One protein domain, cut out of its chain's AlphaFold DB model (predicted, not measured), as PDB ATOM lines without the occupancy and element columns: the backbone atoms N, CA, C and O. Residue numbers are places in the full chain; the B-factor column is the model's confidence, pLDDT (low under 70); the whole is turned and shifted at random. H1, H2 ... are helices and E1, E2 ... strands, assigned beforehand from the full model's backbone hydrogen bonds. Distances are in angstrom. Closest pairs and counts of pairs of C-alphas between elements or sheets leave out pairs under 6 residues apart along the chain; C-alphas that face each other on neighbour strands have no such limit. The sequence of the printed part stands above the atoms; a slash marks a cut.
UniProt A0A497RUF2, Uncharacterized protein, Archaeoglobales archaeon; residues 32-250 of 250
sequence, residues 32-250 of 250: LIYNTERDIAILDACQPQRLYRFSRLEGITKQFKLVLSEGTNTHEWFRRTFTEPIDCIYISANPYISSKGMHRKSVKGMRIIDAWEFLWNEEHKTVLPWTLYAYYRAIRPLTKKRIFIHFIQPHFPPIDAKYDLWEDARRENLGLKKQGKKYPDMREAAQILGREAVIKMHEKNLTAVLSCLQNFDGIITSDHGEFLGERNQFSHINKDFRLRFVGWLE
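AT A GLANCE: This is residues 32 to 250 of the 250 residues of an uncharacterized protein of Archaeoglobales archaeon (UniProt A0A497RUF2). A strongly twisted sheet of seven strands is covered on one face by the helices H1, H4 and H7, the last two nearly in line. Past the end of E5 the chain swings away in a wide loop holding H5, then returns through H6 into H7. The printed part has 219 residues, with named elements in the order E1 H1 E2 H2 E3 E4 H3 H4 E5 H5 H6 H7 E6 H8 E7; the sheet, E2 E7 E6 E1 E5 E3 E4, is mixed, and the class is mixed, helices and strands. It is compact, with a radius of gyration of the C-alphas of 16.3 A and spans of 47 by 42 by 31 A.

HOW THE PARTS SIT: Cross the sheet from edge strand E2, residues 64 to 68, through E7, 245 to 249, E6, 219 to 222, E1, 40 to 44, E5, 146 to 154, and E3, 88 to 92, to edge strand E4, 110 to 114. E7 is antiparallel to E2 and E6; within hydrogen-bond range are N 65 and O 248, 2.8 A, and N 249 and O 220, 2.8 A. The other neighbours are parallel, with N 41 and O 219, N 42 and O 149, N 91 and O 148, and N 90 and O 111 each 2.8 A apart. The hub is H7, residues 195 to 213, along the strands at 5.7 A height. H4, residues 129 to 142, is on the same face, over E5 at 9.8 A height, and touches H7 at Pro 129 and Val 209, C-alphas 5.3 A apart, at a shallow tilt of 24 degrees. H1, residues 48 to 57, touches H7 at Ser 55 and Leu 210, C-alphas 6.4 A apart. H6, residues 186 to 193, touches H7 at Ala 190 and Val 198, C-alphas 5.8 A apart. H2, 74 to 81, H3, 115 to 118, and H8, 241 to 244, only graze the sheet; H5, 167 to 173, is not on it. E1, H1, E2 and E4, H3 H4, E5 are split strand-helix-strand units, same-way strands with others between, each crossover right-handed. Every O i to N i+4 pair is within hydrogen-bond range in H1, H2, H5, H6 and H7; in H4 it is 8 of 10, and H3 and H8 are too short.

IN THESE COORDINATES: Find C-alpha 40, where E1 begins, at (-9.525, 50.556, -26.752). H7 runs 27.4 A from C-alpha 195 at (-0.607, 41.533, 1.494); E5 is 22.9 A long and H4 20.7 A. E7 ends at C-alpha 249, (-15.858, 51.846, -19.509).

THE WHOLE: The farthest C-alphas, of Lys 144 and Ile 192, are 47.3 A apart. The printed part has no cut; E3 to E4, E5 to H5, H5 to H6 and E6 to H8 are long links. Look for pLDDT under 70 at residues 101 to 106, 161 and 180 to 183.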
ATOM      1  N   LEU A  32     -18.206  42.742 -27.877       98.44
ATOM      2  CA  LEU A  32     -18.082  44.196 -27.748       98.44
ATOM      3  C   LEU A  32     -16.840  44.740 -28.468       98.44
ATOM      4  O   LEU A  32     -16.919  45.780 -29.116       98.44
ATOM      5  N   ILE A  33     -15.712  44.025 -28.399       98.38
ATOM      6  CA  ILE A  33     -14.490  44.368 -29.132       98.38
ATOM      7  C   ILE A  33     -14.746  44.343 -30.639       98.38
ATOM      8  O   ILE A  33     -14.319  45.261 -31.324       98.38
ATOM      9  N   TYR A  34     -15.433  43.346 -31.194       97.88
ATOM     10  CA  TYR A  34     -15.664  43.307 -32.644       97.88
ATOM     11  C   TYR A  34     -16.753  44.279 -33.123       97.88
ATOM     12  O   TYR A  34     -16.680  44.721 -34.264       97.88
ATOM     13  N   ASN A  35     -17.694  44.671 -32.260       97.62
ATOM     14  CA  ASN A  35     -18.827  45.537 -32.615       97.62
ATOM     15  C   ASN A  35     -18.581  47.046 -32.417       97.62
ATOM     16  O   ASN A  35     -19.506  47.841 -32.583       97.62
ATOM     17  N   THR A  36     -17.371  47.461 -32.037       96.94
ATOM     18  CA  THR A  36     -17.028  48.875 -31.816       96.94
ATOM     19  C   THR A  36     -15.967  49.372 -32.790       96.94
ATOM     20  O   THR A  36     -15.005  48.670 -33.085       96.94
ATOM     21  N   GLU A  37     -16.087  50.629 -33.211       95.94
ATOM     22  CA  GLU A  37     -15.067  51.332 -34.003       95.94
ATOM     23  C   GLU A  37     -14.155  52.225 -33.141       95.94
ATOM     24  O   GLU A  37     -13.197  52.812 -33.643       95.94
ATOM     25  N   ARG A  38     -14.426  52.341 -31.832       97.94
ATOM     26  CA  ARG A  38     -13.633  53.181 -30.918       97.94
ATOM     27  C   ARG A  38     -12.288  52.532 -30.597       97.94
ATOM     28  O   ARG A  38     -12.165  51.308 -30.557       97.94
ATOM     29  N   ASP A  39     -11.297  53.368 -30.301       98.75
ATOM     30  CA  ASP A  39     -10.025  52.908 -29.741       98.75
ATOM     31  C   ASP A  39     -10.245  52.269 -28.365       98.75
ATOM     32  O   ASP A  39     -11.160  52.650 -27.627       98.75
ATOM     33  N   ILE A  40      -9.394  51.308 -28.003       98.81
ATOM     34  CA  ILE A  40      -9.525  50.556 -26.752       98.81
ATOM     35  C   ILE A  40      -8.208  50.586 -25.979       98.81
ATOM     36  O   ILE A  40      -7.187  50.083 -26.445       98.81
ATOM     37  N   ALA A  41      -8.247  51.144 -24.773       98.88
ATOM     38  CA  ALA A  41      -7.205  51.003 -23.770       98.88
ATOM     39  C   ALA A  41      -7.463  49.722 -22.965       98.88
ATOM     40  O   ALA A  41      -8.511  49.568 -22.335       98.88
ATOM     41  N   ILE A  42      -6.508  48.801 -23.004       98.88
ATOM     42  CA  ILE A  42      -6.543  47.519 -22.306       98.88
ATOM     43  C   ILE A  42      -5.550  47.602 -21.153       98.88
ATOM     44  O   ILE A  42      -4.368  47.870 -21.367       98.88
ATOM     45  N   LEU A  43      -6.043  47.390 -19.942       98.69
ATOM     46  CA  LEU A  43      -5.242  47.257 -18.734       98.69
ATOM     47  C   LEU A  43      -4.903  45.781 -18.496       98.69
ATOM     48  O   LEU A  43      -5.761  44.925 -18.717       98.69
ATOM     49  N   ASP A  44      -3.703  45.498 -18.006       97.44
ATOM     50  CA  ASP A  44      -3.261  44.141 -17.666       97.44
ATOM     51  C   ASP A  44      -3.663  43.812 -16.218       97.44
ATOM     52  O   ASP A  44      -3.310  44.535 -15.278       97.44
ATOM     53  N   ALA A  45      -4.457  42.751 -16.048       96.06
ATOM     54  CA  ALA A  45      -4.855  42.212 -14.746       96.06
ATOM     55  C   ALA A  45      -5.585  43.218 -13.815       96.06
ATOM     56  O   ALA A  45      -5.214  43.441 -12.655       96.06
ATOM     57  N   CYS A  46      -6.654  43.857 -14.300       97.12
ATOM     58  CA  CYS A  46      -7.438  44.830 -13.537       97.12
ATOM     59  C   CYS A  46      -8.791  44.266 -13.079       97.12
ATOM     60  O   CYS A  46      -9.691  43.991 -13.874       97.12
ATOM     61  N   GLN A  47      -8.994  44.199 -11.759       96.19
ATOM     62  CA  GLN A  47     -10.286  43.820 -11.179       96.19
ATOM     63  C   GLN A  47     -11.394  44.838 -11.547       96.19
ATOM     64  O   GLN A  47     -11.166  46.049 -11.437       96.19
ATOM     65  N   PRO A  48     -12.618  44.394 -11.898       96.88
ATOM     66  CA  PRO A  48     -13.698  45.288 -12.321       96.88
ATOM     67  C   PRO A  48     -14.100  46.329 -11.264       96.88
ATOM     68  O   PRO A  48     -14.371  47.478 -11.599       96.88
ATOM     69  N   GLN A  49     -14.100  45.953  -9.983       95.56
ATOM     70  CA  GLN A  49     -14.510  46.819  -8.864       95.56
ATOM     71  C   GLN A  49     -13.481  47.923  -8.649       95.56
ATOM     72  O   GLN A  49     -13.833  49.065  -8.356       95.56
ATOM     73  N   ARG A  50     -12.197  47.579  -8.816       96.19
ATOM     74  CA  ARG A  50     -11.087  48.529  -8.743       96.19
ATOM     75  C   ARG A  50     -11.126  49.479  -9.926       96.19
ATOM     76  O   ARG A  50     -11.070  50.681  -9.696       96.19
ATOM     77  N   LEU A  51     -11.327  48.976 -11.147       97.56
ATOM     78  CA  LEU A  51     -11.505  49.834 -12.320       97.56
ATOM     79  C   LEU A  51     -12.651  50.828 -12.103       97.56
ATOM     80  O   LEU A  51     -12.465  52.027 -12.288       97.56
ATOM     81  N   TYR A  52     -13.813  50.353 -11.647       97.25
ATOM     82  CA  TYR A  52     -14.954  51.217 -11.345       97.25
ATOM     83  C   TYR A  52     -14.605  52.287 -10.301       97.25
ATOM     84  O   TYR A  52     -14.781  53.475 -10.554       97.25
ATOM     85  N   ARG A  53     -14.062  51.888  -9.147       96.69
ATOM     86  CA  ARG A  53     -13.748  52.814  -8.052       96.69
ATOM     87  C   ARG A  53     -12.679  53.837  -8.442       96.69
ATOM     88  O   ARG A  53     -12.892  55.030  -8.253       96.69
ATOM     89  N   PHE A  54     -11.544  53.382  -8.963       97.75
ATOM     90  CA  PHE A  54     -10.406  54.252  -9.253       97.75
ATOM     91  C   PHE A  54     -10.654  55.136 -10.473       97.75
ATOM     92  O   PHE A  54     -10.235  56.285 -10.467       97.75
ATOM     93  N   SER A  55     -11.412  54.672 -11.474       97.81
ATOM     94  CA  SER A  55     -11.785  55.540 -12.601       97.81
ATOM     95  C   SER A  55     -12.596  56.754 -12.138       97.81
ATOM     96  O   SER A  55     -12.346  57.861 -12.601       97.81
ATOM     97  N   ARG A  56     -13.500  56.588 -11.162       97.06
ATOM     98  CA  ARG A  56     -14.253  57.707 -10.572       97.06
ATOM     99  C   ARG A  56     -13.379  58.647  -9.747       97.06
ATOM    100  O   ARG A  56     -13.581  59.853  -9.830       97.06
ATOM    101  N   LEU A  57     -12.419  58.112  -8.989       97.19
ATOM    102  CA  LEU A  57     -11.445  58.928  -8.252       97.19
ATOM    103  C   LEU A  57     -10.589  59.780  -9.198       97.19
ATOM    104  O   LEU A  57     -10.323  60.937  -8.897       97.19
ATOM    105  N   GLU A  58     -10.253  59.239 -10.368       97.31
ATOM    106  CA  GLU A  58      -9.525  59.943 -11.430       97.31
ATOM    107  C   GLU A  58     -10.423  60.821 -12.321       97.31
ATOM    108  O   GLU A  58      -9.973  61.334 -13.341       97.31
ATOM    109  N   GLY A  59     -11.705  60.999 -11.985       96.94
ATOM    110  CA  GLY A  59     -12.614  61.871 -12.738       96.94
ATOM    111  C   GLY A  59     -13.096  61.309 -14.084       96.94
ATOM    112  O   GLY A  59     -13.731  62.026 -14.855       96.94
ATOM    113  N   ILE A  60     -12.863  60.027 -14.376       97.69
ATOM    114  CA  ILE A  60     -13.396  59.363 -15.572       97.69
ATOM    115  C   ILE A  60     -14.882  59.074 -15.341       97.69
ATOM    116  O   ILE A  60     -15.247  58.268 -14.483       97.69
ATOM    117  N   THR A  61     -15.754  59.695 -16.137       95.31
ATOM    118  CA  THR A  61     -17.226  59.637 -15.994       95.31
ATOM    119  C   THR A  61     -17.923  58.654 -16.945       95.31
ATOM    120  O   THR A  61     -19.150  58.565 -16.945       95.31
ATOM    121  N   LYS A  62     -17.156  57.864 -17.710       96.56
ATOM    122  CA  LYS A  62     -17.654  56.827 -18.638       96.56
ATOM    123  C   LYS A  62     -18.599  55.826 -17.967       96.56
ATOM    124  O   LYS A  62     -18.439  55.516 -16.777       96.56
ATOM    125  N   GLN A  63     -19.563  55.291 -18.713       96.88
ATOM    126  CA  GLN A  63     -20.495  54.288 -18.196       96.88
ATOM    127  C   GLN A  63     -19.769  52.970 -17.946       96.88
ATOM    128  O   GLN A  63     -18.981  52.531 -18.773       96.88
ATOM    129  N   PHE A  64     -20.044  52.333 -16.807       97.50
ATOM    130  CA  PHE A  64     -19.423  51.065 -16.437       97.50
ATOM    131  C   PHE A  64     -20.337  49.882 -16.750       97.50
ATOM    132  O   PHE A  64     -21.512  49.877 -16.378       97.50
ATOM    133  N   LYS A  65     -19.762  48.845 -17.357       96.44
ATOM    134  CA  LYS A  65     -20.381  47.533 -17.556       96.44
ATOM    135  C   LYS A  65     -19.442  46.444 -17.048       96.44
ATOM    136  O   LYS A  65     -18.230  46.516 -17.241       96.44
ATOM    137  N   LEU A  66     -20.013  45.422 -16.417       97.75
ATOM    138  CA  LEU A  66     -19.301  44.174 -16.161       97.75
ATOM    139  C   LEU A  66     -19.393  43.303 -17.416       97.75
ATOM    140  O   LEU A  66     -20.485  43.134 -17.957       97.75
ATOM    141  N   VAL A  67     -18.268  42.761 -17.875       98.25
ATOM    142  CA  VAL A  67     -18.196  41.951 -19.098       98.25
ATOM    143  C   VAL A  67     -17.346  40.704 -18.866       98.25
ATOM    144  O   VAL A  67     -16.509  40.665 -17.959       98.25
ATOM    145  N   LEU A  68     -17.565  39.673 -19.681       98.56
ATOM    146  CA  LEU A  68     -16.820  38.420 -19.596       98.56
ATOM    147  C   LEU A  68     -15.688  38.390 -20.630       98.56
ATOM    148  O   LEU A  68     -15.931  38.236 -21.828       98.56
ATOM    149  N   SER A  69     -14.453  38.511 -20.153       98.50
ATOM    150  CA  SER A  69     -13.221  38.316 -20.918       98.50
ATOM    151  C   SER A  69     -13.098  36.879 -21.446       98.50
ATOM    152  O   SER A  69     -13.663  35.928 -20.900       98.50
ATOM    153  N   GLU A  70     -12.343  36.694 -22.526       97.56
ATOM    154  CA  GLU A  70     -12.043  35.388 -23.121       97.56
ATOM    155  C   GLU A  70     -10.923  34.606 -22.413       97.56
ATOM    156  O   GLU A  70     -10.779  33.399 -22.648       97.56
ATOM    157  N   GLY A  71     -10.153  35.250 -21.534       96.62
ATOM    158  CA  GLY A  71      -8.980  34.648 -20.903       96.62
ATOM    159  C   GLY A  71      -8.791  35.028 -19.442       96.62
ATOM    160  O   GLY A  71      -9.412  35.950 -18.928       96.62
ATOM    161  N   THR A  72      -7.931  34.263 -18.776       96.94
ATOM    162  CA  THR A  72      -7.522  34.475 -17.375       96.94
ATOM    163  C   THR A  72      -6.104  35.034 -17.252       96.94
ATOM    164  O   THR A  72      -5.629  35.274 -16.154       96.94
ATOM    165  N   ASN A  73      -5.419  35.181 -18.384       95.00
ATOM    166  CA  ASN A  73      -4.080  35.738 -18.540       95.00
ATOM    167  C   ASN A  73      -3.971  36.347 -19.947       95.00
ATOM    168  O   ASN A  73      -4.704  35.930 -20.854       95.00
ATOM    169  N   THR A  74      -3.027  37.262 -20.152       94.50
ATOM    170  CA  THR A  74      -2.818  37.980 -21.419       94.50
ATOM    171  C   THR A  74      -2.714  37.075 -22.651       94.50
ATOM    172  O   THR A  74      -3.366  37.327 -23.668       94.50
ATOM    173  N   HIS A  75      -1.935  35.989 -22.587       92.00
ATOM    174  CA  HIS A  75      -1.762  35.082 -23.728       92.00
ATOM    175  C   HIS A  75      -3.062  34.370 -24.113       92.00
ATOM    176  O   HIS A  75      -3.406  34.283 -25.295       92.00
ATOM    177  N   GLU A  76      -3.770  33.824 -23.124       94.25
ATOM    178  CA  GLU A  76      -5.052  33.154 -23.332       94.25
ATOM    179  C   GLU A  76      -6.100  34.136 -23.854       94.25
ATOM    180  O   GLU A  76      -6.789  33.820 -24.826       94.25
ATOM    181  N   TRP A  77      -6.179  35.324 -23.246       96.69
ATOM    182  CA  TRP A  77      -7.091  36.381 -23.658       96.69
ATOM    183  C   TRP A  77      -6.860  36.756 -25.115       96.69
ATOM    184  O   TRP A  77      -7.777  36.656 -25.924       96.69
ATOM    185  N   PHE A  78      -5.623  37.086 -25.488       95.50
ATOM    186  CA  PHE A  78      -5.311  37.519 -26.845       95.50
ATOM    187  C   PHE A  78      -5.674  36.442 -27.880       95.50
ATOM    188  O   PHE A  78      -6.327  36.736 -28.882       95.50
ATOM    189  N   ARG A  79      -5.312  35.175 -27.623       92.62
ATOM    190  CA  ARG A  79      -5.574  34.052 -28.547       92.62
ATOM    191  C   ARG A  79      -7.058  33.734 -28.720       92.62
ATOM    192  O   ARG A  79      -7.440  33.253 -29.782       92.62
ATOM    193  N   ARG A  80      -7.878  33.929 -27.686       95.19
ATOM    194  CA  ARG A  80      -9.313  33.600 -27.724       95.19
ATOM    195  C   ARG A  80     -10.192  34.779 -28.134       95.19
ATOM    196  O   ARG A  80     -11.235  34.571 -28.760       95.19
ATOM    197  N   THR A  81      -9.757  35.998 -27.829       96.31
ATOM    198  CA  THR A  81     -10.401  37.234 -28.275       96.31
ATOM    199  C   THR A  81     -10.249  37.382 -29.778       96.31
ATOM    200  O   THR A  81     -11.256  37.420 -30.480       96.31
ATOM    201  N   PHE A  82      -9.022  37.387 -30.299       94.50
ATOM    202  CA  PHE A  82      -8.781  37.715 -31.701       94.50
ATOM    203  C   PHE A  82      -8.713  36.470 -32.597       94.50
ATOM    204  O   PHE A  82      -7.638  36.074 -33.044       94.50
ATOM    205  N   THR A  83      -9.863  35.835 -32.846       93.12
ATOM    206  CA  THR A  83      -9.953  34.661 -33.746       93.12
ATOM    207  C   THR A  83     -10.326  35.018 -35.178       93.12
ATOM    208  O   THR A  83     -10.051  34.237 -36.082       93.12
ATOM    209  N   GLU A  84     -10.920  36.193 -35.386       92.69
ATOM    210  CA  GLU A  84     -11.368  36.675 -36.694       92.69
ATOM    211  C   GLU A  84     -10.486  37.830 -37.188       92.69
ATOM    212  O   GLU A  84      -9.920  38.559 -36.361       92.69
ATOM    213  N   PRO A  85     -10.383  38.055 -38.511       93.38
ATOM    214  CA  PRO A  85      -9.692  39.214 -39.058       93.38
ATOM    215  C   PRO A  85     -10.204  40.538 -38.475       93.38
ATOM    216  O   PRO A  85     -11.403  40.722 -38.276       93.38
ATOM    217  N   ILE A  86      -9.291  41.474 -38.238       93.69
ATOM    218  CA  ILE A  86      -9.585  42.794 -37.675       93.69
ATOM    219  C   ILE A  86      -8.572  43.797 -38.224       93.69
ATOM    220  O   ILE A  86      -7.368  43.589 -38.090       93.69
ATOM    221  N   ASP A  87      -9.034  44.867 -38.876       94.31
ATOM    222  CA  ASP A  87      -8.138  45.913 -39.381       94.31
ATOM    223  C   ASP A  87      -7.847  46.937 -38.279       94.31
ATOM    224  O   ASP A  87      -8.648  47.830 -38.002       94.31
ATOM    225  N   CYS A  88      -6.714  46.781 -37.600       96.19
ATOM    226  CA  CYS A  88      -6.352  47.643 -36.480       96.19
ATOM    227  C   CYS A  88      -4.838  47.772 -36.290       96.19
ATOM    228  O   CYS A  88      -4.029  47.038 -36.869       96.19
ATOM    229  N   ILE A  89      -4.456  48.727 -35.447       97.25
ATOM    230  CA  ILE A  89      -3.113  48.826 -34.875       97.25
ATOM    231  C   ILE A  89      -3.196  48.372 -33.419       97.25
ATOM    232  O   ILE A  89      -4.061  48.825 -32.678       97.25
ATOM    233  N   TYR A  90      -2.289  47.496 -33.005       97.56
ATOM    234  CA  TYR A  90      -2.192  47.002 -31.638       97.56
ATOM    235  C   TYR A  90      -0.853  47.427 -31.038       97.56
ATOM    236  O   TYR A  90       0.189  46.881 -31.392       97.56
ATOM    237  N   ILE A  91      -0.861  48.421 -30.154       98.06
ATOM    238  CA  ILE A  91       0.331  48.897 -29.450       98.06
ATOM    239  C   ILE A  91       0.494  48.066 -28.177       98.06
ATOM    240  O   ILE A  91      -0.303  48.193 -27.247       98.06
ATOM    241  N   SER A  92       1.523  47.223 -28.133       96.56
ATOM    242  CA  SER A  92       1.795  46.356 -26.987       96.56
ATOM    243  C   SER A  92       2.925  46.908 -26.121       96.56
ATOM    244  O   SER A  92       4.076  46.947 -26.559       96.56
ATOM    245  N   ALA A  93       2.625  47.280 -24.875       96.56
ATOM    246  CA  ALA A  93       3.644  47.483 -23.844       96.56
ATOM    247  C   ALA A  93       4.100  46.178 -23.181       96.56
ATOM    248  O   ALA A  93       5.061  46.200 -22.422       96.56
ATOM    249  N   ASN A  94       3.432  45.058 -23.457       91.75
ATOM    250  CA  ASN A  94       3.664  43.776 -22.809       91.75
ATOM    251  C   ASN A  94       4.487  42.848 -23.743       91.75
ATOM    252  O   ASN A  94       3.987  42.472 -24.808       91.75
ATOM    253  N   PRO A  95       5.720  42.434 -23.367       89.69
ATOM    254  CA  PRO A  95       6.559  41.545 -24.180       89.69
ATOM    255  C   PRO A  95       5.927  40.195 -24.549       89.69
ATOM    256  O   PRO A  95       6.332  39.581 -25.534       89.69
ATOM    257  N   TYR A  96       4.929  39.710 -23.805       87.94
ATOM    258  CA  TYR A  96       4.220  38.476 -24.157       87.94
ATOM    259  C   TYR A  96       3.394  38.616 -25.439       87.94
ATOM    260  O   TYR A  96       3.177  37.619 -26.131       87.94
ATOM    261  N   ILE A  97       2.982  39.833 -25.807       90.31
ATOM    262  CA  ILE A  97       2.350  40.118 -27.096       90.31
ATOM    263  C   ILE A  97       3.368  40.824 -27.994       90.31
ATOM    264  O   ILE A  97       3.627  42.020 -27.848       90.31
ATOM    265  N   SER A  98       3.937  40.063 -28.933       88.50
ATOM    266  CA  SER A  98       4.966  40.542 -29.861       88.50
ATOM    267  C   SER A  98       4.659  40.227 -31.324       88.50
ATOM    268  O   SER A  98       4.206  39.131 -31.666       88.50
ATOM    269  N   SER A  99       5.029  41.156 -32.208       86.50
ATOM    270  CA  SER A  99       5.032  40.981 -33.661       86.50
ATOM    271  C   SER A  99       6.018  39.912 -34.166       86.50
ATOM    272  O   SER A  99       5.867  39.419 -35.285       86.50
ATOM    273  N   LYS A 100       7.017  39.521 -33.362       75.56
ATOM    274  CA  LYS A 100       8.117  38.619 -33.756       75.56
ATOM    275  C   LYS A 100       8.001  37.197 -33.176       75.56
ATOM    276  O   LYS A 100       8.705  36.308 -33.650       75.56
ATOM    277  N   GLY A 101       7.089  36.956 -32.226       69.69
ATOM    278  CA  GLY A 101       6.964  35.691 -31.477       69.69
ATOM    279  C   GLY A 101       5.779  34.794 -31.869       69.69
ATOM    280  O   GLY A 101       5.378  34.724 -33.032       69.69
ATOM    281  N   MET A 102       5.168  34.125 -30.876       63.69
ATOM    282  CA  MET A 102       3.966  33.277 -31.053       63.69
ATOM    283  C   MET A 102       2.802  34.005 -31.748       63.69
ATOM    284  O   MET A 102       1.923  33.367 -32.327       63.69
ATOM    285  N   HIS A 103       2.813  35.339 -31.709       68.56
ATOM    286  CA  HIS A 103       1.787  36.210 -32.266       68.56
ATOM    287  C   HIS A 103       2.167  36.805 -33.639       68.56
ATOM    288  O   HIS A 103       1.411  37.564 -34.233       68.56
ATOM    289  N   ARG A 104       3.290  36.386 -34.238       57.12
ATOM    290  CA  ARG A 104       3.775  36.876 -35.546       57.12
ATOM    291  C   ARG A 104       2.787  36.699 -36.710       57.12
ATOM    292  O   ARG A 104       2.876  37.406 -37.709       57.12
ATOM    293  N   LYS A 105       1.852  35.750 -36.598       59.44
ATOM    294  CA  LYS A 105       0.772  35.495 -37.573       59.44
ATOM    295  C   LYS A 105      -0.630  35.697 -36.982       59.44
ATOM    296  O   LYS A 105      -1.600  35.269 -37.599       59.44
ATOM    297  N   SER A 106      -0.753  36.239 -35.766       61.91
ATOM    298  CA  SER A 106      -1.889  35.900 -34.902       61.91
ATOM    299  C   SER A 106      -3.245  36.394 -35.369       61.91
ATOM    300  O   SER A 106      -4.227  35.753 -35.021       61.91
ATOM    301  N   VAL A 107      -3.330  37.491 -36.130       79.62
ATOM    302  CA  VAL A 107      -4.628  37.999 -36.593       79.62
ATOM    303  C   VAL A 107      -4.483  38.720 -37.931       79.62
ATOM    304  O   VAL A 107      -3.728  39.684 -38.058       79.62
ATOM    305  N   LYS A 108      -5.213  38.264 -38.953       87.69
ATOM    306  CA  LYS A 108      -5.229  38.906 -40.275       87.69
ATOM    307  C   LYS A 108      -5.757  40.344 -40.149       87.69
ATOM    308  O   LYS A 108      -6.827  40.550 -39.592       87.69
ATOM    309  N   GLY A 109      -5.022  41.320 -40.685       89.69
ATOM    310  CA  GLY A 109      -5.389  42.748 -40.652       89.69
ATOM    311  C   GLY A 109      -4.837  43.532 -39.453       89.69
ATOM    312  O   GLY A 109      -4.745  44.756 -39.526       89.69
ATOM    313  N   MET A 110      -4.390  42.853 -38.393       94.19
ATOM    314  CA  MET A 110      -3.829  43.507 -37.213       94.19
ATOM    315  C   MET A 110      -2.340  43.791 -37.409       94.19
ATOM    316  O   MET A 110      -1.554  42.891 -37.704       94.19
ATOM    317  N   ARG A 111      -1.927  45.039 -37.174       94.06
ATOM    318  CA  ARG A 111      -0.512  45.416 -37.082       94.06
ATOM    319  C   ARG A 111      -0.110  45.581 -35.621       94.06
ATOM    320  O   ARG A 111      -0.513  46.554 -34.990       94.06
ATOM    321  N   ILE A 112       0.722  44.675 -35.114       94.81
ATOM    322  CA  ILE A 112       1.288  44.774 -33.764       94.81
ATOM    323  C   ILE A 112       2.507  45.709 -33.787       94.81
ATOM    324  O   ILE A 112       3.391  45.564 -34.633       94.81
ATOM    325  N   ILE A 113       2.533  46.678 -32.873       95.75
ATOM    326  CA  ILE A 113       3.669  47.552 -32.576       95.75
ATOM    327  C   ILE A 113       4.236  47.119 -31.225       95.75
ATOM    328  O   ILE A 113       3.564  47.237 -30.198       95.75
ATOM    329  N   ASP A 114       5.483  46.655 -31.236       96.00
ATOM    330  CA  ASP A 114       6.212  46.178 -30.060       96.00
ATOM    331  C   ASP A 114       6.743  47.366 -29.240       96.00
ATOM    332  O   ASP A 114       7.939  47.635 -29.199       96.00
ATOM    333  N   ALA A 115       5.851  48.132 -28.604       97.44
ATOM    334  CA  ALA A 115       6.238  49.311 -27.824       97.44
ATOM    335  C   ALA A 115       7.164  48.967 -26.648       97.44
ATOM    336  O   ALA A 115       8.010  49.777 -26.276       97.44
ATOM    337  N   TRP A 116       7.075  47.746 -26.117       94.75
ATOM    338  CA  TRP A 116       8.018  47.207 -25.135       94.75
ATOM    339  C   TRP A 116       9.472  47.119 -25.627       94.75
ATOM    340  O   TRP A 116      10.380  47.041 -24.805       94.75
ATOM    341  N   GLU A 117       9.725  47.141 -26.939       94.50
ATOM    342  CA  GLU A 117      11.082  47.112 -27.497       94.50
ATOM    343  C   GLU A 117      11.775  48.476 -27.340       94.50
ATOM    344  O   GLU A 117      12.930  48.530 -26.917       94.50
ATOM    345  N   PHE A 118      11.062  49.573 -27.625       96.19
ATOM    346  CA  PHE A 118      11.638  50.923 -27.732       96.19
ATOM    347  C   PHE A 118      11.162  51.934 -26.673       96.19
ATOM    348  O   PHE A 118      11.779  52.986 -26.538       96.19
ATOM    349  N   LEU A 119      10.100  51.643 -25.910       97.00
ATOM    350  CA  LEU A 119       9.649  52.452 -24.760       97.00
ATOM    351  C   LEU A 119      10.008  51.816 -23.408       97.00
ATOM    352  O   LEU A 119       9.495  52.238 -22.371       97.00
ATOM    353  N   TRP A 120      10.851  50.783 -23.410       94.12
ATOM    354  CA  TRP A 120      11.293  50.119 -22.188       94.12
ATOM    355  C   TRP A 120      12.027  51.092 -21.269       94.12
ATOM    356  O   TRP A 120      12.996  51.732 -21.680       94.12
ATOM    357  N   ASN A 121      11.595  51.182 -20.014       92.44
ATOM    358  CA  ASN A 121      12.312  51.943 -19.009       92.44
ATOM    359  C   ASN A 121      13.232  51.006 -18.215       92.44
ATOM    360  O   ASN A 121      12.761  50.143 -17.478       92.44
ATOM    361  N   GLU A 122      14.546  51.191 -18.343       88.75
ATOM    362  CA  GLU A 122      15.539  50.333 -17.681       88.75
ATOM    363  C   GLU A 122      15.573  50.487 -16.152       88.75
ATOM    364  O   GLU A 122      15.996  49.566 -15.455       88.75
ATOM    365  N   GLU A 123      15.119  51.619 -15.614       87.69
ATOM    366  CA  GLU A 123      15.043  51.839 -14.168       87.69
ATOM    367  C   GLU A 123      13.857  51.093 -13.544       87.69
ATOM    368  O   GLU A 123      14.014  50.426 -12.520       87.69
ATOM    369  N   HIS A 124      12.689  51.185 -14.176       87.12
ATOM    370  CA  HIS A 124      11.433  50.614 -13.686       87.12
ATOM    371  C   HIS A 124      11.146  49.213 -14.236       87.12
ATOM    372  O   HIS A 124      10.200  48.565 -13.791       87.12
ATOM    373  N   LYS A 125      11.948  48.745 -15.202       87.50
ATOM    374  CA  LYS A 125      11.839  47.422 -15.842       87.50
ATOM    375  C   LYS A 125      10.430  47.124 -16.364       87.50
ATOM    376  O   LYS A 125       9.904  46.018 -16.252       87.50
ATOM    377  N   THR A 126       9.813  48.156 -16.926       91.31
ATOM    378  CA  THR A 126       8.484  48.131 -17.534       91.31
ATOM    379  C   THR A 126       8.369  49.270 -18.544       91.31
ATOM    380  O   THR A 126       9.204  50.178 -18.578       91.31
ATOM    381  N   VAL A 127       7.323  49.255 -19.363       95.06
ATOM    382  CA  VAL A 127       6.906  50.447 -20.106       95.06
ATOM    383  C   VAL A 127       6.004  51.276 -19.198       95.06
ATOM    384  O   VAL A 127       5.035  50.770 -18.627       95.06
ATOM    385  N   LEU A 128       6.315  52.562 -19.070       96.06
ATOM    386  CA  LEU A 128       5.548  53.473 -18.227       96.06
ATOM    387  C   LEU A 128       4.244  53.892 -18.935       96.06
ATOM    388  O   LEU A 128       4.240  54.095 -20.158       96.06
ATOM    389  N   PRO A 129       3.134  54.080 -18.197       97.62
ATOM    390  CA  PRO A 129       1.843  54.360 -18.817       97.62
ATOM    391  C   PRO A 129       1.846  55.697 -19.569       97.62
ATOM    392  O   PRO A 129       1.325  55.780 -20.681       97.62
ATOM    393  N   TRP A 130       2.515  56.726 -19.037       97.88
ATOM    394  CA  TRP A 130       2.614  58.029 -19.701       97.88
ATOM    395  C   TRP A 130       3.449  57.985 -20.982       97.88
ATOM    396  O   TRP A 130       3.104  58.668 -21.944       97.88
ATOM    397  N   THR A 131       4.507  57.164 -21.048       98.31
ATOM    398  CA  THR A 131       5.298  57.015 -22.281       98.31
ATOM    399  C   THR A 131       4.510  56.280 -23.360       98.31
ATOM    400  O   THR A 131       4.514  56.708 -24.515       98.31
ATOM    401  N   LEU A 132       3.771  55.227 -22.988       98.56
ATOM    402  CA  LEU A 132       2.916  54.495 -23.926       98.56
ATOM    403  C   LEU A 132       1.773  55.374 -24.443       98.56
ATOM    404  O   LEU A 132       1.509  55.419 -25.644       98.56
ATOM    405  N   TYR A 133       1.116  56.107 -23.543       98.62
ATOM    406  CA  TYR A 133       0.013  56.982 -23.912       98.62
ATOM    407  C   TYR A 133       0.480  58.178 -24.752       98.62
ATOM    408  O   TYR A 133      -0.180  58.538 -25.727       98.62
ATOM    409  N   ALA A 134       1.647  58.760 -24.454       98.62
ATOM    410  CA  ALA A 134       2.244  59.796 -25.296       98.62
ATOM    411  C   ALA A 134       2.514  59.286 -26.721       98.62
ATOM    412  O   ALA A 134       2.187  59.980 -27.685       98.62
ATOM    413  N   TYR A 135       3.032  58.060 -26.856       98.62
ATOM    414  CA  TYR A 135       3.216  57.417 -28.156       98.62
ATOM    415  C   TYR A 135       1.883  57.222 -28.892       98.62
ATOM    416  O   TYR A 135       1.767  57.613 -30.053       98.62
ATOM    417  N   TYR A 136       0.846  56.711 -28.212       98.56
ATOM    418  CA  TYR A 136      -0.507  56.621 -28.771       98.56
ATOM    419  C   TYR A 136      -0.997  57.975 -29.311       98.56
ATOM    420  O   TYR A 136      -1.413  58.059 -30.468       98.56
ATOM    421  N   ARG A 137      -0.904  59.047 -28.513       98.38
ATOM    422  CA  ARG A 137      -1.361  60.384 -28.927       98.38
ATOM    423  C   ARG A 137      -0.599  60.921 -30.136       98.38
ATOM    424  O   ARG A 137      -1.189  61.631 -30.942       98.38
ATOM    425  N   ALA A 138       0.685  60.592 -30.268       98.12
ATOM    426  CA  ALA A 138       1.488  60.999 -31.416       98.12
ATOM    427  C   ALA A 138       1.076  60.262 -32.700       98.12
ATOM    428  O   ALA A 138       1.043  60.867 -33.770       98.12
ATOM    429  N   ILE A 139       0.734  58.971 -32.610       96.69
ATOM    430  CA  ILE A 139       0.364  58.182 -33.794       96.69
ATOM    431  C   ILE A 139      -1.111  58.303 -34.173       96.69
ATOM    432  O   ILE A 139      -1.450  58.111 -35.341       96.69
ATOM    433  N   ARG A 140      -2.003  58.594 -33.216       97.38
ATOM    434  CA  ARG A 140      -3.451  58.567 -33.451       97.38
ATOM    435  C   ARG A 140      -3.901  59.478 -34.604       97.38
ATOM    436  O   ARG A 140      -4.712  59.002 -35.401       97.38
ATOM    437  N   PRO A 141      -3.382  60.711 -34.766       97.56
ATOM    438  CA  PRO A 141      -3.730  61.581 -35.894       97.56
ATOM    439  C   PRO A 141      -3.217  61.088 -37.256       97.56
ATOM    440  O   PRO A 141      -3.695  61.543 -38.290       97.56
ATOM    441  N   LEU A 142      -2.249  60.162 -37.279       96.94
ATOM    442  CA  LEU A 142      -1.581  59.691 -38.499       96.94
ATOM    443  C   LEU A 142      -2.293  58.504 -39.166       96.94
ATOM    444  O   LEU A 142      -1.834  57.988 -40.183       96.94
ATOM    445  N   THR A 143      -3.392  58.021 -38.587       96.44
ATOM    446  CA  THR A 143      -4.091  56.821 -39.051       96.44
ATOM    447  C   THR A 143      -5.591  56.933 -38.822       96.44
ATOM    448  O   THR A 143      -6.051  57.556 -37.869       96.44
ATOM    449  N   LYS A 144      -6.379  56.294 -39.689       95.06
ATOM    450  CA  LYS A 144      -7.819  56.091 -39.466       95.06
ATOM    451  C   LYS A 144      -8.135  54.730 -38.850       95.06
ATOM    452  O   LYS A 144      -9.269  54.510 -38.449       95.06
ATOM    453  N   LYS A 145      -7.148  53.829 -38.778       96.38
ATOM    454  CA  LYS A 145      -7.332  52.507 -38.176       96.38
ATOM    455  C   LYS A 145      -7.624  52.651 -36.691       96.38
ATOM    456  O   LYS A 145      -6.966  53.441 -36.014       96.38
ATOM    457  N   ARG A 146      -8.538  51.819 -36.201       96.94
ATOM    458  CA  ARG A 146      -8.767  51.628 -34.772       96.94
ATOM    459  C   ARG A 146      -7.479  51.192 -34.077       96.94
ATOM    460  O   ARG A 146      -6.725  50.375 -34.618       96.94
ATOM    461  N   ILE A 147      -7.246  51.722 -32.882       98.62
ATOM    462  CA  ILE A 147      -6.052  51.444 -32.092       98.62
ATOM    463  C   ILE A 147      -6.414  50.736 -30.787       98.62
ATOM    464  O   ILE A 147      -7.247  51.199 -30.010       98.62
ATOM    465  N   PHE A 148      -5.726  49.629 -30.528       98.62
ATOM    466  CA  PHE A 148      -5.666  48.982 -29.225       98.62
ATOM    467  C   PHE A 148      -4.377  49.412 -28.523       98.62
ATOM    468  O   PHE A 148      -3.298  49.317 -29.109       98.62
ATOM    469  N   ILE A 149      -4.479  49.881 -27.281       98.69
ATOM    470  CA  ILE A 149      -3.345  50.290 -26.446       98.69
ATOM    471  C   ILE A 149      -3.310  49.343 -25.250       98.69
ATOM    472  O   ILE A 149      -4.156  49.456 -24.366       98.69
ATOM    473  N   HIS A 150      -2.381  48.391 -25.226       98.38
ATOM    474  CA  HIS A 150      -2.276  47.428 -24.132       98.38
ATOM    475  C   HIS A 150      -1.181  47.848 -23.156       98.38
ATOM    476  O   HIS A 150       0.001  47.782 -23.492       98.38
ATOM    477  N   PHE A 151      -1.589  48.302 -21.973       98.44
ATOM    478  CA  PHE A 151      -0.724  48.705 -20.866       98.44
ATOM    479  C   PHE A 151      -0.313  47.494 -20.027       98.44
ATOM    480  O   PHE A 151      -1.111  46.585 -19.863       98.44
ATOM    481  N   ILE A 152       0.885  47.521 -19.430       95.56
ATOM    482  CA  ILE A 152       1.263  46.565 -18.366       95.56
ATOM    483  C   ILE A 152       0.537  46.900 -17.053       95.56
ATOM    484  O   ILE A 152       0.376  46.061 -16.182       95.56
ATOM    485  N   GLN A 153       0.109  48.144 -16.859       96.62
ATOM    486  CA  GLN A 153      -0.573  48.539 -15.632       96.62
ATOM    487  C   GLN A 153      -2.054  48.127 -15.668       96.62
ATOM    488  O   GLN A 153      -2.686  48.242 -16.722       96.62
ATOM    489  N   PRO A 154      -2.643  47.737 -14.521       95.69
ATOM    490  CA  PRO A 154      -2.081  47.795 -13.167       95.69
ATOM    491  C   PRO A 154      -1.195  46.617 -12.724       95.69
ATOM    492  O   PRO A 154      -0.687  46.663 -11.600       95.69
ATOM    493  N   HIS A 155      -0.993  45.592 -13.556       91.62
ATOM    494  CA  HIS A 155      -0.125  44.459 -13.230       91.62
ATOM    495  C   HIS A 155       1.300  44.891 -12.814       91.62
ATOM    496  O   HIS A 155       1.776  45.997 -13.090       91.62
ATOM    497  N   PHE A 156       1.989  44.004 -12.091       81.94
ATOM    498  CA  PHE A 156       3.374  44.190 -11.652       81.94
ATOM    499  C   PHE A 156       4.341  44.185 -12.851       81.94
ATOM    500  O   PHE A 156       4.114  43.438 -13.805       81.94
ATOM    501  N   PRO A 157       5.448  44.952 -12.823       82.88
ATOM    502  CA  PRO A 157       6.103  45.550 -11.660       82.88
ATOM    503  C   PRO A 157       5.421  46.834 -11.165       82.88
ATOM    504  O   PRO A 157       4.831  47.552 -11.974       82.88
ATOM    505  N   PRO A 158       5.514  47.174  -9.867       81.19
ATOM    506  CA  PRO A 158       5.149  48.490  -9.361       81.19
ATOM    507  C   PRO A 158       6.015  49.552 -10.031       81.19
ATOM    508  O   PRO A 158       7.235  49.417 -10.081       81.19
ATOM    509  N   ILE A 159       5.395  50.627 -10.506       83.88
ATOM    510  CA  ILE A 159       6.107  51.771 -11.082       83.88
ATOM    511  C   ILE A 159       7.065  52.375 -10.050       83.88
ATOM    512  O   ILE A 159       8.125  52.865 -10.398       83.88
ATOM    513  N   ASP A 160       6.748  52.317  -8.767       76.19
ATOM    514  CA  ASP A 160       7.566  52.847  -7.680       76.19
ATOM    515  C   ASP A 160       8.638  51.870  -7.164       76.19
ATOM    516  O   ASP A 160       9.289  52.145  -6.154       76.19
ATOM    517  N   ALA A 161       8.867  50.746  -7.852       68.12
ATOM    518  CA  ALA A 161       9.875  49.773  -7.458       68.12
ATOM    519  C   ALA A 161      10.653  49.183  -8.643       68.12
ATOM    520  O   ALA A 161      10.154  49.032  -9.754       68.12
ATOM    521  N   LYS A 162      11.913  48.822  -8.388       70.69
ATOM    522  CA  LYS A 162      12.847  48.321  -9.406       70.69
ATOM    523  C   LYS A 162      12.831  46.791  -9.413       70.69
ATOM    524  O   LYS A 162      13.698  46.166  -8.800       70.69
ATOM    525  N   TYR A 163      11.825  46.193 -10.054       71.88
ATOM    526  CA  TYR A 163      11.724  44.735 -10.184       71.88
ATOM    527  C   TYR A 163      11.803  44.278 -11.624       71.88
ATOM    528  O   TYR A 163      11.029  44.707 -12.471       71.88
ATOM    529  N   ASP A 164      12.670  43.307 -11.861       71.69
ATOM    530  CA  ASP A 164      12.984  42.840 -13.200       71.69
ATOM    531  C   ASP A 164      12.141  41.635 -13.653       71.69
ATOM    532  O   ASP A 164      12.657  40.592 -14.044       71.69
ATOM    533  N   LEU A 165      10.813  41.734 -13.531       73.00
ATOM    534  CA  LEU A 165       9.914  40.587 -13.758       73.00
ATOM    535  C   LEU A 165       9.767  40.191 -15.234       73.00
ATOM    536  O   LEU A 165       9.363  39.069 -15.536       73.00
ATOM    537  N   TRP A 166      10.079  41.106 -16.147       78.06
ATOM    538  CA  TRP A 166       9.710  41.011 -17.560       78.06
ATOM    539  C   TRP A 166      10.902  41.081 -18.512       78.06
ATOM    540  O   TRP A 166      10.745  40.831 -19.706       78.06
ATOM    541  N   GLU A 167      12.098  41.384 -18.013       80.69
ATOM    542  CA  GLU A 167      13.296  41.496 -18.845       80.69
ATOM    543  C   GLU A 167      13.683  40.168 -19.481       80.69
ATOM    544  O   GLU A 167      14.086  40.155 -20.636       80.69
ATOM    545  N   ASP A 168      13.484  39.031 -18.810       81.69
ATOM    546  CA  ASP A 168      13.729  37.734 -19.450       81.69
ATOM    547  C   ASP A 168      12.764  37.478 -20.623       81.69
ATOM    548  O   ASP A 168      13.191  36.949 -21.652       81.69
ATOM    549  N   ALA A 169      11.495  37.900 -20.518       83.62
ATOM    550  CA  ALA A 169      10.528  37.820 -21.619       83.62
ATOM    551  C   ALA A 169      10.876  38.803 -22.750       83.62
ATOM    552  O   ALA A 169      10.831  38.449 -23.929       83.62
ATOM    553  N   ARG A 170      11.282  40.030 -22.412       86.50
ATOM    554  CA  ARG A 170      11.780  41.021 -23.374       86.50
ATOM    555  C   ARG A 170      13.007  40.502 -24.123       86.50
ATOM    556  O   ARG A 170      13.021  40.505 -25.349       86.50
ATOM    557  N   ARG A 171      14.020  40.017 -23.405       87.50
ATOM    558  CA  ARG A 171      15.267  39.479 -23.970       87.50
ATOM    559  C   ARG A 171      15.013  38.288 -24.873       87.50
ATOM    560  O   ARG A 171      15.592  38.233 -25.951       87.50
ATOM    561  N   GLU A 172      14.122  37.384 -24.477       86.00
ATOM    562  CA  GLU A 172      13.704  36.265 -25.321       86.00
ATOM    563  C   GLU A 172      13.122  36.750 -26.655       86.00
ATOM    564  O   GLU A 172      13.565  36.298 -27.711       86.00
ATOM    565  N   ASN A 173      12.213  37.731 -26.636       86.06
ATOM    566  CA  ASN A 173      11.663  38.309 -27.867       86.06
ATOM    567  C   ASN A 173      12.700  39.091 -28.700       86.06
ATOM    568  O   ASN A 173      12.533  39.227 -29.911       86.06
ATOM    569  N   LEU A 174      13.781  39.573 -28.080       87.69
ATOM    570  CA  LEU A 174      14.930  40.183 -28.762       87.69
ATOM    571  C   LEU A 174      15.953  39.152 -29.281       87.69
ATOM    572  O   LEU A 174      16.950  39.540 -29.886       87.69
ATOM    573  N   GLY A 175      15.750  37.849 -29.042       86.12
ATOM    574  CA  GLY A 175      16.725  36.804 -29.380       86.12
ATOM    575  C   GLY A 175      17.989  36.831 -28.508       86.12
ATOM    576  O   GLY A 175      19.022  36.281 -28.886       86.12
ATOM    577  N   LEU A 176      17.926  37.484 -27.345       87.06
ATOM    578  CA  LEU A 176      19.026  37.625 -26.397       87.06
ATOM    579  C   LEU A 176      18.984  36.515 -25.338       87.06
ATOM    580  O   LEU A 176      17.928  36.005 -24.968       87.06
ATOM    581  N   LYS A 177      20.152  36.164 -24.785       85.38
ATOM    582  CA  LYS A 177      20.236  35.211 -23.665       85.38
ATOM    583  C   LYS A 177      19.548  35.782 -22.427       85.38
ATOM    584  O   LYS A 177      19.853  36.916 -22.054       85.38
ATOM    585  N   LYS A 178      18.700  34.988 -21.767       83.12
ATOM    586  CA  LYS A 178      18.091  35.311 -20.463       83.12
ATOM    587  C   LYS A 178      19.165  35.608 -19.412       83.12
ATOM    588  O   LYS A 178      20.262  35.054 -19.477       83.12
ATOM    589  N   GLN A 179      18.857  36.502 -18.480       76.50
ATOM    590  CA  GLN A 179      19.756  36.880 -17.385       76.50
ATOM    591  C   GLN A 179      19.495  36.065 -16.114       76.50
ATOM    592  O   GLN A 179      20.399  35.928 -15.295       76.50
ATOM    593  N   GLY A 180      18.293  35.496 -15.957       60.97
ATOM    594  CA  GLY A 180      17.961  34.580 -14.861       60.97
ATOM    595  C   GLY A 180      17.723  35.255 -13.506       60.97
ATOM    596  O   GLY A 180      17.430  34.567 -12.529       60.97
ATOM    597  N   LYS A 181      17.815  36.590 -13.418       63.47
ATOM    598  CA  LYS A 181      17.521  37.343 -12.192       63.47
ATOM    599  C   LYS A 181      16.020  37.623 -12.099       63.47
ATOM    600  O   LYS A 181      15.562  38.726 -12.375       63.47
ATOM    601  N   LYS A 182      15.254  36.608 -11.703       66.31
ATOM    602  CA  LYS A 182      13.819  36.746 -11.452       66.31
ATOM    603  C   LYS A 182      13.587  37.358 -10.066       66.31
ATOM    604  O   LYS A 182      14.090  36.853  -9.065       66.31
ATOM    605  N   TYR A 183      12.834  38.449 -10.018       68.19
ATOM    606  CA  TYR A 183      12.335  39.038  -8.774       68.19
ATOM    607  C   TYR A 183      11.042  38.348  -8.321       68.19
ATOM    608  O   TYR A 183      10.409  37.680  -9.144       68.19
ATOM    609  N   PRO A 184      10.651  38.484  -7.039       70.50
ATOM    610  CA  PRO A 184       9.487  37.790  -6.528       70.50
ATOM    611  C   PRO A 184       8.227  38.148  -7.318       70.50
ATOM    612  O   PRO A 184       7.961  39.331  -7.552       70.50
ATOM    613  N   ASP A 185       7.449  37.143  -7.719       77.12
ATOM    614  CA  ASP A 185       6.116  37.387  -8.275       77.12
ATOM    615  C   ASP A 185       5.176  38.000  -7.216       77.12
ATOM    616  O   ASP A 185       5.548  38.159  -6.055       77.12
ATOM    617  N   MET A 186       3.941  38.366  -7.573       81.25
ATOM    618  CA  MET A 186       3.019  38.984  -6.604       81.25
ATOM    619  C   MET A 186       2.765  38.131  -5.355       81.25
ATOM    620  O   MET A 186       2.546  38.682  -4.276       81.25
ATOM    621  N   ARG A 187       2.786  36.801  -5.478       82.69
ATOM    622  CA  ARG A 187       2.576  35.896  -4.347       82.69
ATOM    623  C   ARG A 187       3.797  35.893  -3.436       82.69
ATOM    624  O   ARG A 187       3.642  36.006  -2.223       82.69
ATOM    625  N   GLU A 188       4.990  35.796  -4.008       83.06
ATOM    626  CA  GLU A 188       6.256  35.873  -3.275       83.06
ATOM    627  C   GLU A 188       6.435  37.267  -2.640       83.06
ATOM    628  O   GLU A 188       6.778  37.388  -1.465       83.06
ATOM    629  N   ALA A 189       6.089  38.337  -3.360       83.50
ATOM    630  CA  ALA A 189       6.109  39.704  -2.854       83.50
ATOM    631  C   ALA A 189       5.123  39.888  -1.692       83.50
ATOM    632  O   ALA A 189       5.459  40.547  -0.712       83.50
ATOM    633  N   ALA A 190       3.941  39.266  -1.745       85.62
ATOM    634  CA  ALA A 190       2.969  39.321  -0.652       85.62
ATOM    635  C   ALA A 190       3.460  38.586   0.604       85.62
ATOM    636  O   ALA A 190       3.100  38.980   1.713       85.62
ATOM    637  N   GLN A 191       4.286  37.544   0.450       86.12
ATOM    638  CA  GLN A 191       4.931  36.850   1.570       86.12
ATOM    639  C   GLN A 191       6.044  37.691   2.207       86.12
ATOM    640  O   GLN A 191       6.206  37.653   3.422       86.12
ATOM    641  N   ILE A 192       6.787  38.457   1.402       86.00
ATOM    642  CA  ILE A 192       7.929  39.261   1.864       86.00
ATOM    643  C   ILE A 192       7.480  40.610   2.442       86.00
ATOM    644  O   ILE A 192       7.924  41.012   3.512       86.00
ATOM    645  N   LEU A 193       6.619  41.327   1.718       86.00
ATOM    646  CA  LEU A 193       6.224  42.711   2.012       86.00
ATOM    647  C   LEU A 193       4.880  42.808   2.741       86.00
ATOM    648  O   LEU A 193       4.507  43.876   3.224       86.00
ATOM    649  N   GLY A 194       4.135  41.706   2.792       88.88
ATOM    650  CA  GLY A 194       2.769  41.680   3.283       88.88
ATOM    651  C   GLY A 194       1.736  41.992   2.197       88.88
ATOM    652  O   GLY A 194       1.975  42.679   1.202       88.88
ATOM    653  N   ARG A 195       0.528  41.480   2.427       89.50
ATOM    654  CA  ARG A 195      -0.607  41.533   1.494       89.50
ATOM    655  C   ARG A 195      -1.015  42.963   1.145       89.50
ATOM    656  O   ARG A 195      -1.232  43.279  -0.021       89.50
ATOM    657  N   GLU A 196      -1.081  43.833   2.148       91.06
ATOM    658  CA  GLU A 196      -1.468  45.234   1.961       91.06
ATOM    659  C   GLU A 196      -0.477  46.013   1.097       91.06
ATOM    660  O   GLU A 196      -0.890  46.878   0.326       91.06
ATOM    661  N   ALA A 197       0.821  45.707   1.194       89.75
ATOM    662  CA  ALA A 197       1.842  46.369   0.391       89.75
ATOM    663  C   ALA A 197       1.658  46.058  -1.100       89.75
ATOM    664  O   ALA A 197       1.641  46.974  -1.921       89.75
ATOM    665  N   VAL A 198       1.430  44.785  -1.440       88.88
ATOM    666  CA  VAL A 198       1.180  44.344  -2.822       88.88
ATOM    667  C   VAL A 198      -0.104  44.952  -3.386       88.88
ATOM    668  O   VAL A 198      -0.111  45.434  -4.517       88.88
ATOM    669  N   ILE A 199      -1.173  45.003  -2.584       92.06
ATOM    670  CA  ILE A 199      -2.426  45.664  -2.976       92.06
ATOM    671  C   ILE A 199      -2.180  47.145  -3.291       92.06
ATOM    672  O   ILE A 199      -2.591  47.619  -4.347       92.06
ATOM    673  N   LYS A 200      -1.474  47.871  -2.414       92.19
ATOM    674  CA  LYS A 200      -1.168  49.297  -2.615       92.19
ATOM    675  C   LYS A 200      -0.310  49.542  -3.856       92.19
ATOM    676  O   LYS A 200      -0.506  50.543  -4.536       92.19
ATOM    677  N   MET A 201       0.628  48.649  -4.165       91.69
ATOM    678  CA  MET A 201       1.431  48.726  -5.391       91.69
ATOM    679  C   MET A 201       0.561  48.596  -6.651       91.69
ATOM    680  O   MET A 201       0.676  49.415  -7.561       91.69
ATOM    681  N   HIS A 202      -0.363  47.629  -6.678       94.06
ATOM    682  CA  HIS A 202      -1.330  47.484  -7.776       94.06
ATOM    683  C   HIS A 202      -2.226  48.724  -7.913       94.06
ATOM    684  O   HIS A 202      -2.402  49.251  -9.009       94.06
ATOM    685  N   GLU A 203      -2.725  49.261  -6.795       95.25
ATOM    686  CA  GLU A 203      -3.540  50.485  -6.770       95.25
ATOM    687  C   GLU A 203      -2.787  51.716  -7.283       95.25
ATOM    688  O   GLU A 203      -3.356  52.531  -8.012       95.25
ATOM    689  N   LYS A 204      -1.500  51.855  -6.949       95.62
ATOM    690  CA  LYS A 204      -0.647  52.933  -7.467       95.62
ATOM    691  C   LYS A 204      -0.447  52.820  -8.974       95.62
ATOM    692  O   LYS A 204      -0.600  53.817  -9.678       95.62
ATOM    693  N   ASN A 205      -0.176  51.615  -9.477       96.44
ATOM    694  CA  ASN A 205      -0.086  51.369 -10.915       96.44
ATOM    695  C   ASN A 205      -1.408  51.689 -11.626       96.44
ATOM    696  O   ASN A 205      -1.395  52.328 -12.679       96.44
ATOM    697  N   LEU A 206      -2.541  51.285 -11.037       97.88
ATOM    698  CA  LEU A 206      -3.875  51.577 -11.562       97.88
ATOM    699  C   LEU A 206      -4.143  53.083 -11.621       97.88
ATOM    700  O   LEU A 206      -4.624  53.587 -12.630       97.88
ATOM    701  N   THR A 207      -3.796  53.801 -10.555       97.81
ATOM    702  CA  THR A 207      -3.921  55.261 -10.492       97.81
ATOM    703  C   THR A 207      -3.101  55.903 -11.609       97.81
ATOM    704  O   THR A 207      -3.650  56.638 -12.421       97.81
ATOM    705  N   ALA A 208      -1.823  55.533 -11.748       97.81
ATOM    706  CA  ALA A 208      -0.931  56.102 -12.758       97.81
ATOM    707  C   ALA A 208      -1.440  55.927 -14.202       97.81
ATOM    708  O   ALA A 208      -1.349  56.855 -15.012       97.81
ATOM    709  N   VAL A 209      -1.982  54.751 -14.544       98.38
ATOM    710  CA  VAL A 209      -2.530  54.520 -15.891       98.38
ATOM    711  C   VAL A 209      -3.858  55.243 -16.107       98.38
ATOM    712  O   VAL A 209      -4.065  55.820 -17.175       98.38
ATOM    713  N   LEU A 210      -4.733  55.293 -15.103       98.56
ATOM    714  CA  LEU A 210      -6.006  56.004 -15.213       98.56
ATOM    715  C   LEU A 210      -5.819  57.523 -15.290       98.56
ATOM    716  O   LEU A 210      -6.513  58.154 -16.086       98.56
ATOM    717  N   SER A 211      -4.830  58.097 -14.596       98.19
ATOM    718  CA  SER A 211      -4.467  59.513 -14.747       98.19
ATOM    719  C   SER A 211      -4.068  59.855 -16.191       98.19
ATOM    720  O   SER A 211      -4.395  60.928 -16.694       98.19
ATOM    721  N   CYS A 212      -3.419  58.929 -16.910       98.06
ATOM    722  CA  CYS A 212      -3.111  59.112 -18.334       98.06
ATOM    723  C   CYS A 212      -4.371  59.051 -19.216       98.06
ATOM    724  O   CYS A 212      -4.435  59.706 -20.253       98.06
ATOM    725  N   LEU A 213      -5.371  58.266 -18.810       98.44
ATOM    726  CA  LEU A 213      -6.581  57.984 -19.582       98.44
ATOM    727  C   LEU A 213      -7.765  58.912 -19.254       98.44
ATOM    728  O   LEU A 213      -8.835  58.725 -19.830       98.44
ATOM    729  N   GLN A 214      -7.591  59.925 -18.396       96.81
ATOM    730  CA  GLN A 214      -8.663  60.850 -17.983       96.81
ATOM    731  C   GLN A 214      -9.435  61.445 -19.171       96.81
ATOM    732  O   GLN A 214     -10.663  61.472 -19.169       96.81
ATOM    733  N   ASN A 215      -8.710  61.843 -20.220       95.88
ATOM    734  CA  ASN A 215      -9.268  62.447 -21.436       95.88
ATOM    735  C   ASN A 215      -9.298  61.479 -22.631       95.88
ATOM    736  O   ASN A 215      -9.362  61.908 -23.782       95.88
ATOM    737  N   PHE A 216      -9.187  60.171 -22.393       98.19
ATOM    738  CA  PHE A 216      -9.175  59.190 -23.472       98.19
ATOM    739  C   PHE A 216     -10.571  59.031 -24.093       98.19
ATOM    740  O   PHE A 216     -11.507  58.523 -23.467       98.19
ATOM    741  N   ASP A 217     -10.703  59.421 -25.362       95.81
ATOM    742  CA  ASP A 217     -11.930  59.262 -26.149       95.81
ATOM    743  C   ASP A 217     -12.048  57.856 -26.769       95.81
ATOM    744  O   ASP A 217     -12.140  57.659 -27.979       95.81
ATOM    745  N   GLY A 218     -12.013  56.842 -25.908       98.00
ATOM    746  CA  GLY A 218     -12.187  55.446 -26.289       98.00
ATOM    747  C   GLY A 218     -12.752  54.609 -25.150       98.00
ATOM    748  O   GLY A 218     -13.294  55.143 -24.179       98.00
ATOM    749  N   ILE A 219     -12.632  53.294 -25.274       98.81
ATOM    750  CA  ILE A 219     -13.077  52.326 -24.270       98.81
ATOM    751  C   ILE A 219     -11.915  51.966 -23.348       98.81
ATOM    752  O   ILE A 219     -10.824  51.685 -23.830       98.81
ATOM    753  N   ILE A 220     -12.147  51.901 -22.038       98.88
ATOM    754  CA  ILE A 220     -11.161  51.373 -21.082       98.88
ATOM    755  C   ILE A 220     -11.661  50.024 -20.567       98.88
ATOM    756  O   ILE A 220     -12.763  49.923 -20.028       98.88
ATOM    757  N   THR A 221     -10.862  48.977 -20.731       98.81
ATOM    758  CA  THR A 221     -11.181  47.622 -20.266       98.81
ATOM    759  C   THR A 221      -9.925  46.912 -19.769       98.81
ATOM    760  O   THR A 221      -8.851  47.507 -19.743       98.81
ATOM    761  N   SER A 222     -10.044  45.653 -19.352       98.56
ATOM    762  CA  SER A 222      -8.906  44.818 -18.969       98.56
ATOM    763  C   SER A 222      -8.892  43.522 -19.759       98.56
ATOM    764  O   SER A 222      -9.956  43.026 -20.128       98.56
ATOM    765  N   ASP A 223      -7.719  42.957 -20.014       98.31
ATOM    766  CA  ASP A 223      -7.606  41.633 -20.622       98.31
ATOM    767  C   ASP A 223      -8.097  40.527 -19.670       98.31
ATOM    768  O   ASP A 223      -8.812  39.622 -20.095       98.31
ATOM    769  N   HIS A 224      -7.803  40.621 -18.375       97.94
ATOM    770  CA  HIS A 224      -8.290  39.732 -17.319       97.94
ATOM    771  C   HIS A 224      -8.278  40.422 -15.941       97.94
ATOM    772  O   HIS A 224      -7.864  41.565 -15.790       97.94
ATOM    773  N   GLY A 225      -8.782  39.734 -14.919       96.44
ATOM    774  CA  GLY A 225      -8.724  40.144 -13.518       96.44
ATOM    775  C   GLY A 225      -7.445  39.679 -12.823       96.44
ATOM    776  O   GLY A 225      -6.575  39.061 -13.431       96.44
ATOM    777  N   GLU A 226      -7.350  39.943 -11.522       94.81
ATOM    778  CA  GLU A 226      -6.179  39.580 -10.722       94.81
ATOM    779  C   GLU A 226      -6.578  39.201  -9.303       94.81
ATOM    780  O   GLU A 226      -7.404  39.898  -8.716       94.81
ATOM    781  N   PHE A 227      -5.991  38.152  -8.722       94.69
ATOM    782  CA  PHE A 227      -6.146  37.924  -7.284       94.69
ATOM    783  C   PHE A 227      -5.211  38.850  -6.506       94.69
ATOM    784  O   PHE A 227      -4.001  38.883  -6.737       94.69
ATOM    785  N   LEU A 228      -5.774  39.570  -5.541       93.44
ATOM    786  CA  LEU A 228      -5.073  40.504  -4.657       93.44
ATOM    787  C   LEU A 228      -5.342  40.157  -3.184       93.44
ATOM    788  O   LEU A 228      -5.402  41.025  -2.314       93.44
ATOM    789  N   GLY A 229      -5.512  38.865  -2.902       91.31
ATOM    790  CA  GLY A 229      -5.760  38.305  -1.582       91.31
ATOM    791  C   GLY A 229      -7.094  37.567  -1.452       91.31
ATOM    792  O   GLY A 229      -7.283  36.802  -0.497       91.31
ATOM    793  N   GLU A 230      -8.027  37.738  -2.383       92.88
ATOM    794  CA  GLU A 230      -9.263  36.963  -2.377       92.88
ATOM    795  C   GLU A 230      -8.928  35.468  -2.375       92.88
ATOM    796  O   GLU A 230      -7.991  35.020  -3.035       92.88
ATOM    797  N   ARG A 231      -9.648  34.690  -1.557       89.44
ATOM    798  CA  ARG A 231      -9.430  33.237  -1.414       89.44
ATOM    799  C   ARG A 231      -7.991  32.857  -1.013       89.44
ATOM    800  O   ARG A 231      -7.551  31.747  -1.292       89.44
ATOM    801  N   ASN A 232      -7.263  33.763  -0.348       88.88
ATOM    802  CA  ASN A 232      -5.838  33.615  -0.016       88.88
ATOM    803  C   ASN A 232      -4.926  33.413  -1.234       88.88
ATOM    804  O   ASN A 232      -3.868  32.795  -1.127       88.88
ATOM    805  N   GLN A 233      -5.331  33.948  -2.382       90.38
ATOM    806  CA  GLN A 233      -4.589  33.861  -3.629       90.38
ATOM    807  C   GLN A 233      -4.040  35.228  -4.030       90.38
ATOM    808  O   GLN A 233      -4.587  36.271  -3.678       90.38
ATOM    809  N   PHE A 234      -2.935  35.189  -4.764       90.44
ATOM    810  CA  PHE A 234      -2.325  36.321  -5.448       90.44
ATOM    811  C   PHE A 234      -1.938  35.866  -6.846       90.44
ATOM    812  O   PHE A 234      -1.602  34.689  -7.021       90.44
ATOM    813  N   SER A 235      -1.915  36.799  -7.796       88.38
ATOM    814  CA  SER A 235      -1.657  36.503  -9.206       88.38
ATOM    815  C   SER A 235      -2.776  35.661  -9.852       88.38
ATOM    816  O   SER A 235      -3.755  35.277  -9.217       88.38
ATOM    817  N   HIS A 236      -2.628  35.356 -11.133       86.19
ATOM    818  CA  HIS A 236      -3.624  34.701 -11.979       86.19
ATOM    819  C   HIS A 236      -3.169  33.301 -12.441       86.19
ATOM    820  O   HIS A 236      -3.706  32.712 -13.381       86.19
ATOM    821  N   ILE A 237      -2.171  32.730 -11.757       78.88
ATOM    822  CA  ILE A 237      -1.500  31.471 -12.129       78.88
ATOM    823  C   ILE A 237      -2.467  30.276 -12.159       78.88
ATOM    824  O   ILE A 237      -2.305  29.358 -12.964       78.88
ATOM    825  N   ASN A 238      -3.489  30.277 -11.303       81.56
ATOM    826  CA  ASN A 238      -4.443  29.173 -11.186       81.56
ATOM    827  C   ASN A 238      -5.502  29.131 -12.300       81.56
ATOM    828  O   ASN A 238      -6.280  28.179 -12.336       81.56
ATOM    829  N   LYS A 239      -5.535  30.136 -13.190       88.62
ATOM    830  CA  LYS A 239      -6.514  30.252 -14.283       88.62
ATOM    831  C   LYS A 239      -7.960  30.108 -13.809       88.62
ATOM    832  O   LYS A 239      -8.793  29.485 -14.471       88.62
ATOM    833  N   ASP A 240      -8.250  30.666 -12.640       95.44
ATOM    834  CA  ASP A 240      -9.594  30.652 -12.086       95.44
ATOM    835  C   ASP A 240     -10.583  31.349 -13.031       95.44
ATOM    836  O   ASP A 240     -10.325  32.447 -13.530       95.44
ATOM    837  N   PHE A 241     -11.743  30.729 -13.258       96.38
ATOM    838  CA  PHE A 241     -12.786  31.265 -14.134       96.38
ATOM    839  C   PHE A 241     -13.199  32.697 -13.762       96.38
ATOM    840  O   PHE A 241     -13.518  33.491 -14.648       96.38
ATOM    841  N   ARG A 242     -13.157  33.055 -12.474       96.62
ATOM    842  CA  ARG A 242     -13.554  34.383 -11.990       96.62
ATOM    843  C   ARG A 242     -12.600  35.497 -12.421       96.62
ATOM    844  O   ARG A 242     -13.000  36.657 -12.450       96.62
ATOM    845  N   LEU A 243     -11.381  35.168 -12.840       97.19
ATOM    846  CA  LEU A 243     -10.459  36.137 -13.441       97.19
ATOM    847  C   LEU A 243     -10.940  36.619 -14.815       97.19
ATOM    848  O   LEU A 243     -10.396  37.569 -15.358       97.19
ATOM    849  N   ARG A 244     -11.978  36.004 -15.391       98.06
ATOM    850  CA  ARG A 244     -12.572  36.459 -16.651       98.06
ATOM    851  C   ARG A 244     -13.553  37.615 -16.473       98.06
ATOM    852  O   ARG A 244     -13.956  38.208 -17.467       98.06
ATOM    853  N   PHE A 245     -13.986  37.936 -15.256       98.12
ATOM    854  CA  PHE A 245     -14.836  39.106 -15.053       98.12
ATOM    855  C   PHE A 245     -13.981  40.365 -15.077       98.12
ATOM    856  O   PHE A 245     -13.106  40.536 -14.231       98.12
ATOM    857  N   VAL A 246     -14.264  41.263 -16.017       98.25
ATOM    858  CA  VAL A 246     -13.534  42.525 -16.187       98.25
ATOM    859  C   VAL A 246     -14.502  43.683 -16.395       98.25
ATOM    860  O   VAL A 246     -15.684  43.490 -16.692       98.25
ATOM    861  N   GLY A 247     -14.017  44.904 -16.182       97.81
ATOM    862  CA  GLY A 247     -14.812  46.106 -16.409       97.81
ATOM    863  C   GLY A 247     -14.700  46.613 -17.845       97.81
ATOM    864  O   GLY A 247     -13.696  46.391 -18.524       97.81
ATOM    865  N   TRP A 248     -15.727  47.324 -18.288       98.44
ATOM    866  CA  TRP A 248     -15.806  48.008 -19.573       98.44
ATOM    867  C   TRP A 248     -16.345  49.420 -19.345       98.44
ATOM    868  O   TRP A 248     -17.470  49.578 -18.869       98.44
ATOM    869  N   LEU A 249     -15.527  50.429 -19.633       98.38
ATOM    870  CA  LEU A 249     -15.858  51.846 -19.509       98.38
ATOM    871  C   LEU A 249     -16.003  52.466 -20.899       98.38
ATOM    872  O   LEU A 249     -15.014  52.514 -21.631       98.38
ATOM    873  N   GLU A 250     -17.187  52.979 -21.238       95.62
ATOM    874  CA  GLU A 250     -17.466  53.625 -22.536       95.62
ATOM    875  C   GLU A 250     -18.214  54.958 -22.449       95.62
ATOM    876  O   GLU A 250     -18.980  55.164 -21.476       95.62
TER     877      GLU A 250